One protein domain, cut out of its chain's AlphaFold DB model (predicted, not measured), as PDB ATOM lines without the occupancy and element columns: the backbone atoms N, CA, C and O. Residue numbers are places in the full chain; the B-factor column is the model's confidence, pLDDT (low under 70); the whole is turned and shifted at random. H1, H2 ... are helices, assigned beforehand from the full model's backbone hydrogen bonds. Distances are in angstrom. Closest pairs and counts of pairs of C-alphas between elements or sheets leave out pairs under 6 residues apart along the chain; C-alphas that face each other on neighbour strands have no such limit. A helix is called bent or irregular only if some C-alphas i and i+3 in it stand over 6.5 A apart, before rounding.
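This is residues 2 to 66 of the 90 residues of a protein of Bacillus sp. JCM 19046 (UniProt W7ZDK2). The long helix H3 makes the core of the model, with H1 packed on one side of it at a steep tilt and H4 folded back along another side as a helical hairpin with H3. H2 lies off to the side of this body: it meets H1 only at the corner by their link and is close to H3 but not clearly touching it. The printed part has 65 residues with four named helices in the order H1, H2, H3, H4 and no named strand; its class is all helix. The whole is compact, with a radius of gyration of the C-alphas of 12.1 A, and the C-alphas span 35 by 24 by 19 A along their three main axes.

H3, residues 32 to 50, touches H4, residues 52 to 66; the closest C-alphas are those of Tyr 47 and Gly 55, 5.1 A apart. These two form a helical hairpin, at a shallow tilt of 28 degrees, opposite ways. H3 also touches H1, residues 2 to 14, with the closest C-alphas those of Thr 13 and Asn 38, 5.7 A apart. H1 and H3 run the same way at a steep tilt of 40 degrees. H1 and H2, residues 17 to 28, touch only at the corner by their link, and only just, with 3 pairs of C-alphas within 8 A. H1 touches H2 with residues 9 to 13 alone, and H2 touches H1 with residues 18 to 19 alone; the closest C-alphas are those of Ala 12 and Phe 18, 4.9 A apart. They run opposite ways at a steep tilt of 49 degrees. H2 and H3 are close but not clearly touching, with the closest C-alphas those of Phe 18 and Asn 38, 7.4 A apart. H4 is apart from H1 and from H2. Every O i to N i+4 pair is within hydrogen-bond range in H1; the counts are 6 of 8 in H2, 13 of 15 in H3 and 7 of 11 in H4.

H3 is 27.6 A from first to last C-alpha, beginning with C-alpha 32 at (63.531, 34.022, 28.093). H4 is 20.2 A long and ends with C-alpha 66 at (65.744, 48.935, 30.577). H1 is 18.5 A long and begins with C-alpha 2 at (60.271, 29.286, 38.229). H2 is 15.6 A long. Three helices are irregular: C-alphas 24 and 27 of H2 are 9.3 A apart, C-alphas 46 and 49 of H3 are 7.4 A apart, and C-alphas 63 and 66 of H4 are 7.0 A apart.

The two C-alphas farthest apart are those of Leu 24 and Ile 54, at 34.8 A. The printed part has no cut, and the links H1 to H2, H2 to H3 and H3 to H4 are tight. The mean pLDDT of the printed part is 83.7, and residues 19 to 31 are under 70.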
ATOM      1  N   ILE A   2      59.447  28.290  38.961       82.44
ATOM      2  CA  ILE A   2      60.271  29.286  38.229       82.44
ATOM      3  C   ILE A   2      61.559  29.668  38.986       82.44
ATOM      4  O   ILE A   2      62.636  29.667  38.401       82.44
ATOM      5  N   ILE A   3      61.473  29.918  40.297       85.31
ATOM      6  CA  ILE A   3      62.637  30.275  41.136       85.31
ATOM      7  C   ILE A   3      63.691  29.157  41.137       85.31
ATOM      8  O   ILE A   3      64.888  29.419  41.085       85.31
ATOM      9  N   THR A   4      63.244  27.901  41.137       85.75
ATOM     10  CA  THR A   4      64.116  26.724  41.109       85.75
ATOM     11  C   THR A   4      64.917  26.660  39.807       85.75
ATOM     12  O   THR A   4      66.116  26.406  39.841       85.75
ATOM     13  N   LEU A   5      64.275  26.961  38.669       82.81
ATOM     14  CA  LEU A   5      64.926  27.033  37.355       82.81
ATOM     15  C   LEU A   5      65.914  28.201  37.265       82.81
ATOM     16  O   LEU A   5      66.997  28.035  36.713       82.81
ATOM     17  N   ILE A   6      65.570  29.357  37.841       87.81
ATOM     18  CA  ILE A   6      66.468  30.517  37.939       87.81
ATOM     19  C   ILE A   6      67.719  30.157  38.751       87.81
ATOM     20  O   ILE A   6      68.834  30.395  38.298       87.81
ATOM     21  N   GLY A   7      67.551  29.536  39.921       86.69
ATOM     22  CA  GLY A   7      68.672  29.117  40.764       86.69
ATOM     23  C   GLY A   7      69.576  28.093  40.074       86.69
ATOM     24  O   GLY A   7      70.794  28.252  40.063       86.69
ATOM     25  N   LEU A   8      68.985  27.081  39.432       85.56
ATOM     26  CA  LEU A   8      69.723  26.088  38.646       85.56
ATOM     27  C   LEU A   8      70.480  26.717  37.473       85.56
ATOM     28  O   LEU A   8      71.639  26.377  37.253       85.56
ATOM     29  N   ALA A   9      69.855  27.650  36.751       84.69
ATOM     30  CA  ALA A   9      70.493  28.371  35.656       84.69
ATOM     31  C   ALA A   9      71.689  29.196  36.149       84.69
ATOM     32  O   ALA A   9      72.775  29.071  35.592       84.69
ATOM     33  N   ALA A  10      71.527  29.962  37.231       87.12
ATOM     34  CA  ALA A  10      72.607  30.759  37.814       87.12
ATOM     35  C   ALA A  10      73.786  29.885  38.275       87.12
ATOM     36  O   ALA A  10      74.938  30.177  37.957       87.12
ATOM     37  N   LEU A  11      73.513  28.771  38.965       88.88
ATOM     38  CA  LEU A  11      74.549  27.826  39.395       88.88
ATOM     39  C   LEU A  11      75.263  27.184  38.203       88.88
ATOM     40  O   LEU A  11      76.490  27.145  38.162       88.88
ATOM     41  N   ALA A  12      74.514  26.724  37.201       85.44
ATOM     42  CA  ALA A  12      75.096  26.159  35.990       85.44
ATOM     43  C   ALA A  12      75.934  27.193  35.216       85.44
ATOM     44  O   ALA A  12      76.954  26.821  34.631       85.44
ATOM     45  N   THR A  13      75.551  28.475  35.215       88.38
ATOM     46  CA  THR A  13      76.334  29.553  34.588       88.38
ATOM     47  C   THR A  13      77.613  29.825  35.368       88.38
ATOM     48  O   THR A  13      78.679  29.897  34.759       88.38
ATOM     49  N   ALA A  14      77.540  29.888  36.699       86.12
ATOM     50  CA  ALA A  14      78.709  30.062  37.559       86.12
ATOM     51  C   ALA A  14      79.714  28.907  37.455       86.12
ATOM     52  O   ALA A  14      80.919  29.135  37.494       86.12
ATOM     53  N   LEU A  15      79.230  27.678  37.253       86.69
ATOM     54  CA  LEU A  15      80.061  26.491  37.034       86.69
ATOM     55  C   LEU A  15      80.553  26.344  35.579       86.69
ATOM     56  O   LEU A  15      81.251  25.384  35.262       86.69
ATOM     57  N   GLY A  16      80.168  27.243  34.666       81.50
ATOM     58  CA  GLY A  16      80.524  27.174  33.241       81.50
ATOM     59  C   GLY A  16      79.827  26.054  32.450       81.50
ATOM     60  O   GLY A  16      80.091  25.870  31.261       81.50
ATOM     61  N   LEU A  17      78.908  25.318  33.082       78.50
ATOM     62  CA  LEU A  17      78.157  24.208  32.487       78.50
ATOM     63  C   LEU A  17      76.990  24.698  31.620       78.50
ATOM     64  O   LEU A  17      76.594  24.006  30.681       78.50
ATOM     65  N   PHE A  18      76.483  25.909  31.875       77.25
ATOM     66  CA  PHE A  18      75.355  26.479  31.135       77.25
ATOM     67  C   PHE A  18      75.663  26.656  29.645       77.25
ATOM     68  O   PHE A  18      74.820  26.339  28.814       77.25
ATOM     69  N   LYS A  19      76.886  27.075  29.284       68.12
ATOM     70  CA  LYS A  19      77.299  27.215  27.874       68.12
ATOM     71  C   LYS A  19      77.297  25.868  27.136       68.12
ATOM     72  O   LYS A  19      76.816  25.797  26.011       68.12
ATOM     73  N   LYS A  20      77.772  24.794  27.783       68.62
ATOM     74  CA  LYS A  20      77.788  23.433  27.212       68.62
ATOM     75  C   LYS A  20      76.381  22.842  27.093       68.62
ATOM     76  O   LYS A  20      76.061  22.231  26.080       68.62
ATOM     77  N   GLY A  21      75.527  23.070  28.093       68.19
ATOM     78  CA  GLY A  21      74.119  22.671  28.057       68.19
ATOM     79  C   GLY A  21      73.326  23.426  26.986       68.19
ATOM     80  O   GLY A  21      72.631  22.805  26.193       68.19
ATOM     81  N   ALA A  22      73.473  24.749  26.893       65.62
ATOM     82  CA  ALA A  22      72.777  25.557  25.889       65.62
ATOM     83  C   ALA A  22      73.126  25.146  24.446       65.62
ATOM     84  O   ALA A  22      72.270  25.200  23.568       65.62
ATOM     85  N   GLN A  23      74.356  24.679  24.207       64.44
ATOM     86  CA  GLN A  23      74.787  24.174  22.902       64.44
ATOM     87  C   GLN A  23      74.190  22.795  22.560       64.44
ATOM     88  O   GLN A  23      73.954  22.517  21.388       64.44
ATOM     89  N   LEU A  24      73.917  21.952  23.564       64.19
ATOM     90  CA  LEU A  24      73.346  20.606  23.395       64.19
ATOM     91  C   LEU A  24      71.812  20.607  23.309       64.19
ATOM     92  O   LEU A  24      71.230  19.867  22.525       64.19
ATOM     93  N   PHE A  25      71.160  21.435  24.127       66.06
ATOM     94  CA  PHE A  25      69.700  21.538  24.223       66.06
ATOM     95  C   PHE A  25      69.105  22.603  23.279       66.06
ATOM     96  O   PHE A  25      67.884  22.752  23.194       66.06
ATOM     97  N   GLY A  26      69.955  23.343  22.558       64.31
ATOM     98  CA  GLY A  26      69.556  24.370  21.596       64.31
ATOM     99  C   GLY A  26      68.745  25.519  22.212       64.31
ATOM    100  O   GLY A  26      68.790  25.780  23.418       64.31
ATOM    101  N   ALA A  27      67.954  26.203  21.376       58.62
ATOM    102  CA  ALA A  27      67.118  27.352  21.758       58.62
ATOM    103  C   ALA A  27      66.094  27.053  22.878       58.62
ATOM    104  O   ALA A  27      65.576  27.979  23.499       58.62
ATOM    105  N   GLY A  28      65.833  25.775  23.179       57.81
ATOM    106  CA  GLY A  28      64.936  25.347  24.254       57.81
ATOM    107  C   GLY A  28      65.475  25.594  25.667       57.81
ATOM    108  O   GLY A  28      64.678  25.764  26.581       57.81
ATOM    109  N   LEU A  29      66.799  25.672  25.870       55.41
ATOM    110  CA  LEU A  29      67.399  26.059  27.165       55.41
ATOM    111  C   LEU A  29      67.507  27.589  27.336       55.41
ATOM    112  O   LEU A  29      67.684  28.095  28.446       55.41
ATOM    113  N   LEU A  30      67.370  28.316  26.222       57.59
ATOM    114  CA  LEU A  30      67.338  29.775  26.091       57.59
ATOM    115  C   LEU A  30      65.929  30.349  26.318       57.59
ATOM    116  O   LEU A  30      65.618  31.434  25.825       57.59
ATOM    117  N   VAL A  31      65.071  29.647  27.073       64.19
ATOM    118  CA  VAL A  31      63.796  30.205  27.553       64.19
ATOM    119  C   VAL A  31      64.068  31.610  28.105       64.19
ATOM    120  O   VAL A  31      65.063  31.779  28.819       64.19
ATOM    121  N   PRO A  32      63.225  32.619  27.810       72.50
ATOM    122  CA  PRO A  32      63.531  34.022  28.093       72.50
ATOM    123  C   PRO A  32      64.093  34.272  29.501       72.50
ATOM    124  O   PRO A  32      65.036  35.038  29.663       72.50
ATOM    125  N   ILE A  33      63.582  33.565  30.514       82.75
ATOM    126  CA  ILE A  33      64.008  33.713  31.910       82.75
ATOM    127  C   ILE A  33      65.377  33.061  32.187       82.75
ATOM    128  O   ILE A  33      66.222  33.679  32.826       82.75
ATOM    129  N   THR A  34      65.642  31.836  31.719       87.06
ATOM    130  CA  THR A  34      66.921  31.139  31.980       87.06
ATOM    131  C   THR A  34      68.075  31.761  31.197       87.06
ATOM    132  O   THR A  34      69.173  31.905  31.734       87.06
ATOM    133  N   GLY A  35      67.821  32.199  29.959       84.94
ATOM    134  CA  GLY A  35      68.785  32.959  29.161       84.94
ATOM    135  C   GLY A  35      69.134  34.304  29.804       84.94
ATOM    136  O   GLY A  35      70.310  34.665  29.880       84.94
ATOM    137  N   PHE A  36      68.134  35.004  30.348       88.19
ATOM    138  CA  PHE A  36      68.342  36.256  31.076       88.19
ATOM    139  C   PHE A  36      69.188  36.064  32.342       88.19
ATOM    140  O   PHE A  36      70.122  36.823  32.593       88.19
ATOM    141  N   VAL A  37      68.930  34.999  33.105       90.69
ATOM    142  CA  VAL A  37      69.723  34.649  34.293       90.69
ATOM    143  C   VAL A  37      71.168  34.315  33.935       90.69
ATOM    144  O   VAL A  37      72.082  34.748  34.638       90.69
ATOM    145  N   ASN A  38      71.399  33.596  32.835       90.50
ATOM    146  CA  ASN A  38      72.749  33.326  32.356       90.50
ATOM    147  C   ASN A  38      73.484  34.617  31.969       90.50
ATOM    148  O   ASN A  38      74.639  34.785  32.349       90.50
ATOM    149  N   ALA A  39      72.822  35.542  31.266       89.06
ATOM    150  CA  ALA A  39      73.414  36.835  30.926       89.06
ATOM    151  C   ALA A  39      73.795  37.625  32.191       89.06
ATOM    152  O   ALA A  39      74.953  38.003  32.335       89.06
ATOM    153  N   MET A  40      72.877  37.768  33.154       92.25
ATOM    154  CA  MET A  40      73.154  38.454  34.426       92.25
ATOM    155  C   MET A  40      74.298  37.801  35.207       92.25
ATOM    156  O   MET A  40      75.206  38.482  35.677       92.25
ATOM    157  N   THR A  41      74.274  36.474  35.336       92.50
ATOM    158  CA  THR A  41      75.290  35.741  36.100       92.50
ATOM    159  C   THR A  41      76.658  35.830  35.420       92.50
ATOM    160  O   THR A  41      77.664  36.021  36.099       92.50
ATOM    161  N   SER A  42      76.708  35.763  34.085       91.38
ATOM    162  CA  SER A  42      77.940  35.946  33.312       91.38
ATOM    163  C   SER A  42      78.498  37.359  33.471       91.38
ATOM    164  O   SER A  42      79.683  37.499  33.753       91.38
ATOM    165  N   THR A  43      77.657  38.396  33.374       92.56
ATOM    166  CA  THR A  43      78.061  39.791  33.619       92.56
ATOM    167  C   THR A  43      78.601  39.967  35.040       92.56
ATOM    168  O   THR A  43      79.634  40.599  35.239       92.56
ATOM    169  N   ALA A  44      77.960  39.360  36.040       92.62
ATOM    170  CA  ALA A  44      78.434  39.424  37.420       92.62
ATOM    171  C   ALA A  44      79.790  38.722  37.633       92.62
ATOM    172  O   ALA A  44      80.573  39.158  38.473       92.62
ATOM    173  N   LEU A  45      80.070  37.645  36.891       92.62
ATOM    174  CA  LEU A  45      81.356  36.937  36.930       92.62
ATOM    175  C   LEU A  45      82.462  37.716  36.215       92.62
ATOM    176  O   LEU A  45      83.573  37.799  36.733       92.62
ATOM    177  N   GLU A  46      82.153  38.287  35.053       91.81
ATOM    178  CA  GLU A  46      83.094  39.020  34.203       91.81
ATOM    179  C   GLU A  46      83.570  40.314  34.868       91.81
ATOM    180  O   GLU A  46      84.769  40.554  34.973       91.81
ATOM    181  N   TYR A  47      82.641  41.082  35.437       92.88
ATOM    182  CA  TYR A  47      82.936  42.361  36.087       92.88
ATOM    183  C   TYR A  47      83.210  42.241  37.593       92.88
ATOM    184  O   TYR A  47      83.247  43.239  38.312       92.88
ATOM    185  N   ARG A  48      83.425  41.020  38.107       91.25
ATOM    186  CA  ARG A  48      83.700  40.780  39.535       91.25
ATOM    187  C   ARG A  48      84.973  41.475  40.015       91.25
ATOM    188  O   ARG A  48      85.036  41.920  41.160       91.25
ATOM    189  N   THR A  49      85.986  41.546  39.153       91.06
ATOM    190  CA  THR A  49      87.296  42.159  39.436       91.06
ATOM    191  C   THR A  49      87.231  43.681  39.531       91.06
ATOM    192  O   THR A  49      88.046  44.277  40.226       91.06
ATOM    193  N   GLU A  50      86.230  44.305  38.910       89.19
ATOM    194  CA  GLU A  50      85.987  45.754  38.946       89.19
ATOM    195  C   GLU A  50      85.230  46.210  40.215       89.19
ATOM    196  O   GLU A  50      84.953  47.395  40.406       89.19
ATOM    197  N   GLY A  51      84.910  45.276  41.117       91.06
ATOM    198  CA  GLY A  51      84.248  45.547  42.392       91.06
ATOM    199  C   GLY A  51      82.719  45.472  42.330       91.06
ATOM    200  O   GLY A  51      82.094  45.537  41.274       91.06
ATOM    201  N   ILE A  52      82.091  45.318  43.500       90.38
ATOM    202  CA  ILE A  52      80.661  44.967  43.609       90.38
ATOM    203  C   ILE A  52      79.737  46.100  43.138       90.38
ATOM    204  O   ILE A  52      78.746  45.843  42.466       90.38
ATOM    205  N   LEU A  53      80.043  47.351  43.484       89.62
ATOM    206  CA  LEU A  53      79.200  48.506  43.146       89.62
ATOM    207  C   LEU A  53      79.493  49.037  41.739       89.62
ATOM    208  O   LEU A  53      78.596  49.134  40.904       89.62
ATOM    209  N   ILE A  54      80.761  49.362  41.490       90.81
ATOM    210  CA  ILE A  54      81.220  50.047  40.275       90.81
ATOM    211  C   ILE A  54      81.363  49.106  39.078       90.81
ATOM    212  O   ILE A  54      81.044  49.523  37.973       90.81
ATOM    213  N   GLY A  55      81.769  47.854  39.293       92.31
ATOM    214  CA  GLY A  55      81.855  46.833  38.248       92.31
ATOM    215  C   GLY A  55      80.553  46.059  38.081       92.31
ATOM    216  O   GLY A  55      79.812  46.242  37.118       92.31
ATOM    217  N   VAL A  56      80.248  45.191  39.045       94.06
ATOM    218  CA  VAL A  56      79.105  44.265  38.966       94.06
ATOM    219  C   VAL A  56      77.770  45.013  38.948       94.06
ATOM    220  O   VAL A  56      76.944  44.781  38.069       94.06
ATOM    221  N   GLY A  57      77.552  45.922  39.901       91.31
ATOM    222  CA  GLY A  57      76.290  46.639  40.066       91.31
ATOM    223  C   GLY A  57      75.942  47.530  38.877       91.31
ATOM    224  O   GLY A  57      74.823  47.461  38.371       91.31
ATOM    225  N   SER A  58      76.896  48.330  38.395       93.75
ATOM    226  CA  SER A  58      76.675  49.237  37.261       93.75
ATOM    227  C   SER A  58      76.341  48.477  35.967       93.75
ATOM    228  O   SER A  58      75.384  48.828  35.274       93.75
ATOM    229  N   ASN A  59      77.065  47.392  35.670       94.25
ATOM    230  CA  ASN A  59      76.863  46.598  34.459       94.25
ATOM    231  C   ASN A  59      75.581  45.762  34.532       94.25
ATOM    232  O   ASN A  59      74.839  45.687  33.550       94.25
ATOM    233  N   LEU A  60      75.252  45.206  35.703       94.62
ATOM    234  CA  LEU A  60      73.954  44.569  35.926       94.62
ATOM    235  C   LEU A  60      72.809  45.566  35.760       94.62
ATOM    236  O   LEU A  60      71.825  45.252  35.098       94.62
ATOM    237  N   PHE A  61      72.928  46.778  36.305       94.12
ATOM    238  CA  PHE A  61      71.891  47.796  36.152       94.12
ATOM    239  C   PHE A  61      71.732  48.232  34.695       94.12
ATOM    240  O   PHE A  61      70.612  48.416  34.225       94.12
ATOM    241  N   ARG A  62      72.828  48.325  33.938       93.69
ATOM    242  CA  ARG A  62      72.784  48.624  32.502       93.69
ATOM    243  C   ARG A  62      72.074  47.530  31.699       93.69
ATOM    244  O   ARG A  62      71.362  47.847  30.751       93.69
ATOM    245  N   LEU A  63      72.241  46.266  32.091       92.44
ATOM    246  CA  LEU A  63      71.590  45.116  31.460       92.44
ATOM    247  C   LEU A  63      70.100  44.999  31.842       92.44
ATOM    248  O   LEU A  63      69.251  44.779  30.982       92.44
ATOM    249  N   VAL A  64      69.777  45.129  33.131       92.56
ATOM    250  CA  VAL A  64      68.446  44.838  33.701       92.56
ATOM    251  C   VAL A  64      67.537  46.074  33.730       92.56
ATOM    252  O   VAL A  64      66.317  45.958  33.597       92.56
ATOM    253  N   GLY A  65      68.117  47.264  33.880       93.38
ATOM    254  CA  GLY A  65      67.415  48.537  34.044       93.38
ATOM    255  C   GLY A  65      66.380  48.831  32.953       93.38
ATOM    256  O   GLY A  65      65.234  49.116  33.302       93.38
ATOM    257  N   PRO A  66      66.708  48.701  31.652       94.19
ATOM    258  CA  PRO A  66      65.744  48.935  30.577       94.19
ATOM    259  C   PRO A  66      64.516  48.016  30.650       94.19
ATOM    260  O   PRO A  66      63.394  48.462  30.425       94.19
TER     261      PRO A  66